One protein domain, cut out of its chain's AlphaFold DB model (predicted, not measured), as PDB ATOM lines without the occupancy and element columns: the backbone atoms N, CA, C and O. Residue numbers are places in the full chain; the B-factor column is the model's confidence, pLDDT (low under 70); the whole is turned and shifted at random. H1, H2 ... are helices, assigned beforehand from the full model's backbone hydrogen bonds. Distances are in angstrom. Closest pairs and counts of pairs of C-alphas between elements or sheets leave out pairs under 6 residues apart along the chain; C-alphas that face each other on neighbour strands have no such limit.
ATOM      1  N   ALA A 223       5.890 -21.424  10.886       96.19
ATOM      2  CA  ALA A 223       6.054 -20.567  12.057       96.19
ATOM      3  C   ALA A 223       6.257 -19.093  11.677       96.19
ATOM      4  O   ALA A 223       5.719 -18.230  12.363       96.19
ATOM      5  N   TYR A 224       6.935 -18.792  10.566       96.31
ATOM      6  CA  TYR A 224       6.999 -17.421  10.047       96.31
ATOM      7  C   TYR A 224       5.619 -16.886   9.650       96.31
ATOM      8  O   TYR A 224       5.285 -15.749   9.982       96.31
ATOM      9  N   VAL A 225       4.796 -17.710   8.992       96.62
ATOM     10  CA  VAL A 225       3.419 -17.331   8.626       96.62
ATOM     11  C   VAL A 225       2.578 -17.059   9.874       96.62
ATOM     12  O   VAL A 225       1.872 -16.054   9.938       96.62
ATOM     13  N   ARG A 226       2.677 -17.922  10.892       95.75
ATOM     14  CA  ARG A 226       1.927 -17.789  12.150       95.75
ATOM     15  C   ARG A 226       2.179 -16.466  12.863       95.75
ATOM     16  O   ARG A 226       1.234 -15.890  13.391       95.75
ATOM     17  N   ASP A 227       3.419 -15.991  12.864       93.94
ATOM     18  CA  ASP A 227       3.765 -14.724  13.511       93.94
ATOM     19  C   ASP A 227       3.086 -13.524  12.837       93.94
ATOM     20  O   ASP A 227       2.773 -12.540  13.502       93.94
ATOM     21  N   CYS A 228       2.820 -13.617  11.531       92.44
ATOM     22  CA  CYS A 228       2.144 -12.566  10.769       92.44
ATOM     23  C   CYS A 228       0.616 -12.692  10.779       92.44
ATOM     24  O   CYS A 228      -0.077 -11.679  10.693       92.44
ATOM     25  N   PHE A 229       0.088 -13.917  10.876       95.19
ATOM     26  CA  PHE A 229      -1.347 -14.214  10.804       95.19
ATOM     27  C   PHE A 229      -1.803 -15.078  11.990       95.19
ATOM     28  O   PHE A 229      -2.196 -16.235  11.816       95.19
ATOM     29  N   PRO A 230      -1.751 -14.547  13.221       94.31
ATOM     30  CA  PRO A 230      -1.887 -15.349  14.439       94.31
ATOM     31  C   PRO A 230      -3.294 -15.924  14.668       94.31
ATOM     32  O   PRO A 230      -3.458 -16.842  15.474       94.31
ATOM     33  N   GLU A 231      -4.313 -15.394  13.988       96.62
ATOM     34  CA  GLU A 231      -5.716 -15.792  14.174       96.62
ATOM     35  C   GLU A 231      -6.198 -16.835  13.153       96.62
ATOM     36  O   GLU A 231      -7.333 -17.308  13.229       96.62
ATOM     37  N   VAL A 232      -5.335 -17.208  12.209       96.25
ATOM     38  CA  VAL A 232      -5.606 -18.200  11.167       96.25
ATOM     39  C   VAL A 232      -5.514 -19.626  11.737       96.25
ATOM     40  O   VAL A 232      -4.725 -19.903  12.645       96.25
ATOM     41  N   THR A 233      -6.335 -20.553  11.231       95.31
ATOM     42  CA  THR A 233      -6.318 -21.965  11.654       95.31
ATOM     43  C   THR A 233      -4.977 -22.623  11.325       95.31
ATOM     44  O   THR A 233      -4.325 -22.274  10.342       95.31
ATOM     45  N   THR A 234      -4.567 -23.628  12.106       94.25
ATOM     46  CA  THR A 234      -3.302 -24.352  11.870       94.25
ATOM     47  C   THR A 234      -3.207 -24.914  10.449       94.25
ATOM     48  O   THR A 234      -2.196 -24.704   9.789       94.25
ATOM     49  N   THR A 235      -4.279 -25.536   9.950       94.62
ATOM     50  CA  THR A 235      -4.346 -26.071   8.581       94.62
ATOM     51  C   THR A 235      -4.150 -24.981   7.527       94.62
ATOM     52  O   THR A 235      -3.407 -25.168   6.570       94.62
ATOM     53  N   THR A 236      -4.766 -23.809   7.707       96.44
ATOM     54  CA  THR A 236      -4.588 -22.701   6.761       96.44
ATOM     55  C   THR A 236      -3.166 -22.142   6.825       96.44
ATOM     56  O   THR A 236      -2.600 -21.841   5.781       96.44
ATOM     57  N   LEU A 237      -2.548 -22.044   8.010       96.31
ATOM     58  CA  LEU A 237      -1.151 -21.605   8.145       96.31
ATOM     59  C   LEU A 237      -0.184 -22.513   7.370       96.31
ATOM     60  O   LEU A 237       0.712 -22.010   6.694       96.31
ATOM     61  N   GLU A 238      -0.382 -23.829   7.445       95.94
ATOM     62  CA  GLU A 238       0.404 -24.818   6.692       95.94
ATOM     63  C   GLU A 238       0.182 -24.670   5.182       95.94
ATOM     64  O   GLU A 238       1.145 -24.623   4.417       95.94
ATOM     65  N   ASN A 239      -1.071 -24.506   4.747       96.69
ATOM     66  CA  ASN A 239      -1.398 -24.309   3.333       96.69
ATOM     67  C   ASN A 239      -0.833 -22.991   2.777       96.69
ATOM     68  O   ASN A 239      -0.374 -22.963   1.636       96.69
ATOM     69  N   ILE A 240      -0.813 -21.912   3.569       97.00
ATOM     70  CA  ILE A 240      -0.153 -20.653   3.188       97.00
ATOM     71  C   ILE A 240       1.346 -20.880   3.006       97.00
ATOM     72  O   ILE A 240       1.893 -20.500   1.974       97.00
ATOM     73  N   ALA A 241       2.010 -21.506   3.982       96.94
ATOM     74  CA  ALA A 241       3.450 -21.738   3.927       96.94
ATOM     75  C   ALA A 241       3.837 -22.621   2.731       96.94
ATOM     76  O   ALA A 241       4.788 -22.307   2.014       96.94
ATOM     77  N   ARG A 242       3.056 -23.674   2.459       96.94
ATOM     78  CA  ARG A 242       3.246 -24.535   1.286       96.94
ATOM     79  C   ARG A 242       3.038 -23.772  -0.013       96.94
ATOM     80  O   ARG A 242       3.890 -23.835  -0.895       96.94
ATOM     81  N   LYS A 243       1.953 -22.999  -0.124       96.44
ATOM     82  CA  LYS A 243       1.681 -22.237  -1.346       96.44
ATOM     83  C   LYS A 243       2.746 -21.174  -1.607       96.44
ATOM     84  O   LYS A 243       3.159 -20.978  -2.745       96.44
ATOM     85  N   GLN A 244       3.218 -20.516  -0.555       96.50
ATOM     86  CA  GLN A 244       4.319 -19.564  -0.617       96.50
ATOM     87  C   GLN A 244       5.625 -20.232  -1.065       96.50
ATOM     88  O   GLN A 244       6.322 -19.681  -1.914       96.50
ATOM     89  N   PHE A 245       5.937 -21.421  -0.538       96.56
ATOM     90  CA  PHE A 245       7.080 -22.217  -0.978       96.56
ATOM     91  C   PHE A 245       6.990 -22.545  -2.472       96.56
ATOM     92  O   PHE A 245       7.940 -22.284  -3.205       96.56
ATOM     93  N   GLU A 246       5.849 -23.045  -2.945       95.19
ATOM     94  CA  GLU A 246       5.645 -23.352  -4.367       95.19
ATOM     95  C   GLU A 246       5.796 -22.116  -5.257       95.19
ATOM     96  O   GLU A 246       6.433 -22.189  -6.301       95.19
ATOM     97  N   LEU A 247       5.227 -20.976  -4.851       95.31
ATOM     98  CA  LEU A 247       5.292 -19.731  -5.618       95.31
ATOM     99  C   LEU A 247       6.710 -19.157  -5.686       95.31
ATOM    100  O   LEU A 247       7.128 -18.694  -6.743       95.31
ATOM    101  N   ALA A 248       7.447 -19.192  -4.574       93.50
ATOM    102  CA  ALA A 248       8.821 -18.706  -4.522       93.50
ATOM    103  C   ALA A 248       9.762 -19.568  -5.376       93.50
ATOM    104  O   ALA A 248      10.663 -19.040  -6.022       93.50
ATOM    105  N   ASN A 249       9.544 -20.886  -5.386       93.06
ATOM    106  CA  ASN A 249      10.367 -21.843  -6.123       93.06
ATOM    107  C   ASN A 249       9.854 -22.134  -7.545       93.06
ATOM    108  O   ASN A 249      10.538 -22.821  -8.302       93.06
ATOM    109  N   ASP A 250       8.653 -21.676  -7.905       92.25
ATOM    110  CA  ASP A 250       7.986 -21.964  -9.186       92.25
ATOM    111  C   ASP A 250       7.866 -23.472  -9.500       92.25
ATOM    112  O   ASP A 250       7.874 -23.893 -10.652       92.25
ATOM    113  N   ALA A 251       7.827 -24.307  -8.454       91.88
ATOM    114  CA  ALA A 251       7.686 -25.766  -8.506       91.88
ATOM    115  C   ALA A 251       7.493 -26.342  -7.088       91.88
ATOM    116  O   ALA A 251       7.748 -25.645  -6.101       91.88
ATOM    117  N   PRO A 252       7.132 -27.634  -6.952       91.94
ATOM    118  CA  PRO A 252       7.015 -28.297  -5.647       91.94
ATOM    119  C   PRO A 252       8.346 -28.582  -4.927       91.94
ATOM    120  O   PRO A 252       8.322 -29.133  -3.829       91.94
ATOM    121  N   PHE A 253       9.496 -28.231  -5.507       93.75
ATOM    122  CA  PHE A 253      10.822 -28.509  -4.944       93.75
ATOM    123  C   PHE A 253      11.638 -27.233  -4.771       93.75
ATOM    124  O   PHE A 253      11.500 -26.309  -5.562       93.75
ATOM    125  N   ALA A 254      12.530 -27.183  -3.790       94.00
ATOM    126  CA  ALA A 254      13.349 -26.015  -3.516       94.00
ATOM    127  C   ALA A 254      14.454 -25.828  -4.563       94.00
ATOM    128  O   ALA A 254      15.057 -26.798  -5.027       94.00
ATOM    129  N   ASP A 255      14.769 -24.575  -4.871       91.62
ATOM    130  CA  ASP A 255      16.006 -24.177  -5.537       91.62
ATOM    131  C   ASP A 255      16.637 -22.955  -4.846       91.62
ATOM    132  O   ASP A 255      16.125 -22.425  -3.854       91.62
ATOM    133  N   ALA A 256      17.795 -22.516  -5.335       86.19
ATOM    134  CA  ALA A 256      18.523 -21.413  -4.719       86.19
ATOM    135  C   ALA A 256      17.772 -20.066  -4.785       86.19
ATOM    136  O   ALA A 256      17.829 -19.272  -3.838       86.19
ATOM    137  N   ALA A 257      17.045 -19.816  -5.878       86.69
ATOM    138  CA  ALA A 257      16.278 -18.591  -6.067       86.69
ATOM    139  C   ALA A 257      15.074 -18.544  -5.117       86.69
ATOM    140  O   ALA A 257      14.874 -17.546  -4.422       86.69
ATOM    141  N   GLY A 258      14.316 -19.636  -5.012       91.19
ATOM    142  CA  GLY A 258      13.148 -19.708  -4.147       91.19
ATOM    143  C   GLY A 258      13.497 -19.699  -2.661       91.19
ATOM    144  O   GLY A 258      12.847 -18.985  -1.896       91.19
ATOM    145  N   LEU A 259      14.575 -20.370  -2.232       92.31
ATOM    146  CA  LEU A 259      15.058 -20.258  -0.845       92.31
ATOM    147  C   LEU A 259      15.497 -18.827  -0.501       92.31
ATOM    148  O   LEU A 259      15.202 -18.335   0.594       92.31
ATOM    149  N   THR A 260      16.150 -18.132  -1.438       89.44
ATOM    150  CA  THR A 260      16.504 -16.716  -1.257       89.44
ATOM    151  C   THR A 260      15.253 -15.847  -1.150       89.44
ATOM    152  O   THR A 260      15.162 -15.017  -0.241       89.44
ATOM    153  N   ALA A 261      14.275 -16.048  -2.036       89.25
ATOM    154  CA  ALA A 261      13.022 -15.302  -2.048       89.25
ATOM    155  C   ALA A 261      12.227 -15.489  -0.747       89.25
ATOM    156  O   ALA A 261      11.769 -14.505  -0.167       89.25
ATOM    157  N   LEU A 262      12.124 -16.719  -0.232       93.88
ATOM    158  CA  LEU A 262      11.492 -16.999   1.064       93.88
ATOM    159  C   LEU A 262      12.176 -16.230   2.197       93.88
ATOM    160  O   LEU A 262      11.512 -15.550   2.981       93.88
ATOM    161  N   ARG A 263      13.513 -16.266   2.250       89.06
ATOM    162  CA  ARG A 263      14.287 -15.527   3.255       89.06
ATOM    163  C   ARG A 263      14.053 -14.017   3.158       89.06
ATOM    164  O   ARG A 263      13.905 -13.354   4.183       89.06
ATOM    165  N   GLN A 264      13.985 -13.469   1.945       86.06
ATOM    166  CA  GLN A 264      13.659 -12.057   1.724       86.06
ATOM    167  C   GLN A 264      12.249 -11.716   2.218       86.06
ATOM    168  O   GLN A 264      12.095 -10.735   2.939       86.06
ATOM    169  N   ILE A 265      11.240 -12.534   1.899       89.31
ATOM    170  CA  ILE A 265       9.855 -12.309   2.339       89.31
ATOM    171  C   ILE A 265       9.759 -12.294   3.868       89.31
ATOM    172  O   ILE A 265       9.175 -11.372   4.437       89.31
ATOM    173  N   PHE A 266      10.374 -13.263   4.551       90.19
ATOM    174  CA  PHE A 266      10.341 -13.323   6.014       90.19
ATOM    175  C   PHE A 266      11.090 -12.166   6.673       90.19
ATOM    176  O   PHE A 266      10.624 -11.625   7.677       90.19
ATOM    177  N   ASN A 267      12.209 -11.737   6.089       84.75
ATOM    178  CA  ASN A 267      12.907 -10.538   6.539       84.75
ATOM    179  C   ASN A 267      12.063  -9.274   6.324       84.75
ATOM    180  O   ASN A 267      12.038  -8.410   7.200       84.75
ATOM    181  N   SER A 268      11.331  -9.175   5.210       84.75
ATOM    182  CA  SER A 268      10.397  -8.070   4.968       84.75
ATOM    183  C   SER A 268       9.266  -8.038   5.990       84.75
ATOM    184  O   SER A 268       8.963  -6.971   6.516       84.75
ATOM    185  N   TRP A 269       8.684  -9.190   6.337       87.00
ATOM    186  CA  TRP A 269       7.679  -9.272   7.399       87.00
ATOM    187  C   TRP A 269       8.238  -8.852   8.763       87.00
ATOM    188  O   TRP A 269       7.625  -8.034   9.445       87.00
ATOM    189  N   LYS A 270       9.422  -9.356   9.139       85.00
ATOM    190  CA  LYS A 270      10.087  -9.041  10.417       85.00
ATOM    191  C   LYS A 270      10.403  -7.549  10.557       85.00
ATOM    192  O   LYS A 270      10.284  -7.005  11.650       85.00
ATOM    193  N   ASN A 271      10.781  -6.896   9.458       83.62
ATOM    194  CA  ASN A 271      11.228  -5.501   9.444       83.62
ATOM    195  C   ASN A 271      10.174  -4.512   8.916       83.62
ATOM    196  O   ASN A 271      10.480  -3.333   8.759       83.62
ATOM    197  N   ALA A 272       8.957  -4.981   8.616       80.81
ATOM    198  CA  ALA A 272       7.882  -4.197   8.004       80.81
ATOM    199  C   ALA A 272       8.303  -3.433   6.726       80.81
ATOM    200  O   ALA A 272       7.845  -2.316   6.478       80.81
ATOM    201  N   THR A 273       9.179  -4.024   5.906       80.19
ATOM    202  CA  THR A 273       9.623  -3.419   4.640       80.19
ATOM    203  C   THR A 273       8.772  -3.895   3.459       80.19
ATOM    204  O   THR A 273       8.219  -4.999   3.502       80.19
ATOM    205  N   PRO A 274       8.650  -3.092   2.381       77.94
ATOM    206  CA  PRO A 274       7.951  -3.520   1.175       77.94
ATOM    207  C   PRO A 274       8.531  -4.816   0.612       77.94
ATOM    208  O   PRO A 274       9.748  -5.009   0.580       77.94
ATOM    209  N   THR A 275       7.650  -5.703   0.159       76.50
ATOM    210  CA  THR A 275       8.051  -6.962  -0.468       76.50
ATOM    211  C   THR A 275       8.145  -6.772  -1.983       76.50
ATOM    212  O   THR A 275       7.208  -6.241  -2.583       76.50
ATOM    213  N   PRO A 276       9.229  -7.221  -2.637       73.75
ATOM    214  CA  PRO A 276       9.318  -7.172  -4.095       73.75
ATOM    215  C   PRO A 276       8.306  -8.106  -4.777       73.75
ATOM    216  O   PRO A 276       7.994  -7.919  -5.950       73.75
ATOM    217  N   HIS A 277       7.748  -9.079  -4.044       85.69
ATOM    218  CA  HIS A 277       6.839 -10.088  -4.583       85.69
ATOM    219  C   HIS A 277       5.539 -10.183  -3.762       85.69
ATOM    220  O   HIS A 277       5.365 -11.113  -2.970       85.69
ATOM    221  N   PRO A 278       4.584  -9.249  -3.951       90.75
ATOM    222  CA  PRO A 278       3.333  -9.220  -3.187       90.75
ATOM    223  C   PRO A 278       2.539 -10.529  -3.255       90.75
ATOM    224  O   PRO A 278       2.082 -11.028  -2.228       90.75
TER     225      PRO A 278
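What this domain is: This is residues 223 to 278 of the 453 residues of an uncharacterized protein of Pseudomonas brassicacearum (UniProt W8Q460). Two long helices, H2 and H3, make a V: the last part of H2 meets the first part of H3, and from there the two spread apart. The short helix H1 sits in the open mouth of the V, packed on the first half of H2 and close to the later part of H3, and after H3 the unnamed tail, residues 272 to 278, folds back from the open end of that arm. The printed part has 56 residues with three named helices, in the order H1, H2, H3, and no named strand. The class is all helix, with 38 of the 56 printed residues in the helices. The whole is compact, with a radius of gyration of the C-alphas of 11.3 A, and its C-alphas span 31 by 25 by 16 A along the three main axes.

Where its parts are: H1 takes residues 223 to 228, from Ala 223 to Cys 228, and is 9.0 A long from first to last C-alpha. It begins at the first printed residue, with C-alpha 223 at (6.054, -20.567, 12.057). Residues 229 to 233 follow, and then comes H2, residues 234 to 249, from Thr 234 to Asn 249, 22.7 A long. C-alpha 234 stands at (-3.302, -24.352, 11.870) and C-alpha 249 at (10.367, -21.843, -6.123), with z falling from one end of the helix to the other. After residues 250 to 255 comes H3, residues 256 to 271, from Ala 256 to Asn 271, 22.5 A long. Along H3 z rises again, from C-alpha 256 at (18.523, -21.413, -4.719) to C-alpha 271 at (11.228, -5.501, 9.444). H2 and H3 are the longest helices, with 16 residues each. Residues 272 to 278 follow H3, and the last printed C-alpha, that of Pro 278, is at (3.333, -9.220, -3.187).

How they stand to each other: H1 and H2 touch, with 4 pairs of C-alphas within 8 A. Their closest C-alphas are those of Val 225 and Leu 237, 6.3 A apart, and H2 touches H1 with residues 237 to 241 alone. The lines of these two helices are about perpendicular, at 78 degrees. H2 and H3 touch, with 12 pairs of C-alphas within 8 A. Their closest C-alphas are those of Asn 249 and Gly 258, 4.0 A apart. H2 touches H3 with residues 244 to 249 alone, and H3 touches H2 with residues 257 to 262 alone. H2 and H3 run opposite ways at a steep tilt of 52 degrees, and their centres are 13.5 A apart. H1 and H3 are close but not clearly touching, with 2 pairs of C-alphas within 8 A, and their closest C-alphas are those of Tyr 224 and Phe 266, 6.7 A apart. H1 and H3 run the same way at a steep tilt of 41 degrees. In H2 and H3 every O i to N i+4 pair is within hydrogen-bond range; in H1 it is 1 of 2, while 3 of its 3 O i to N i+3 pairs are within range.

The domain as a whole: The two C-alphas farthest apart are those of Glu 231 and Ala 256, at 31.2 A. The first and last printed C-alphas, those of Ala 223 and Pro 278, are 19.2 A apart. The printed part has no cut. The link from H1 to H2, 5 residues, is tight, and the link from H2 to H3, 6 residues, is short but not tight. The mean pLDDT of the printed part is 91.3, and no printed residue is under 70; the means are 95 for H1, 96 for H2 and 88 for H3.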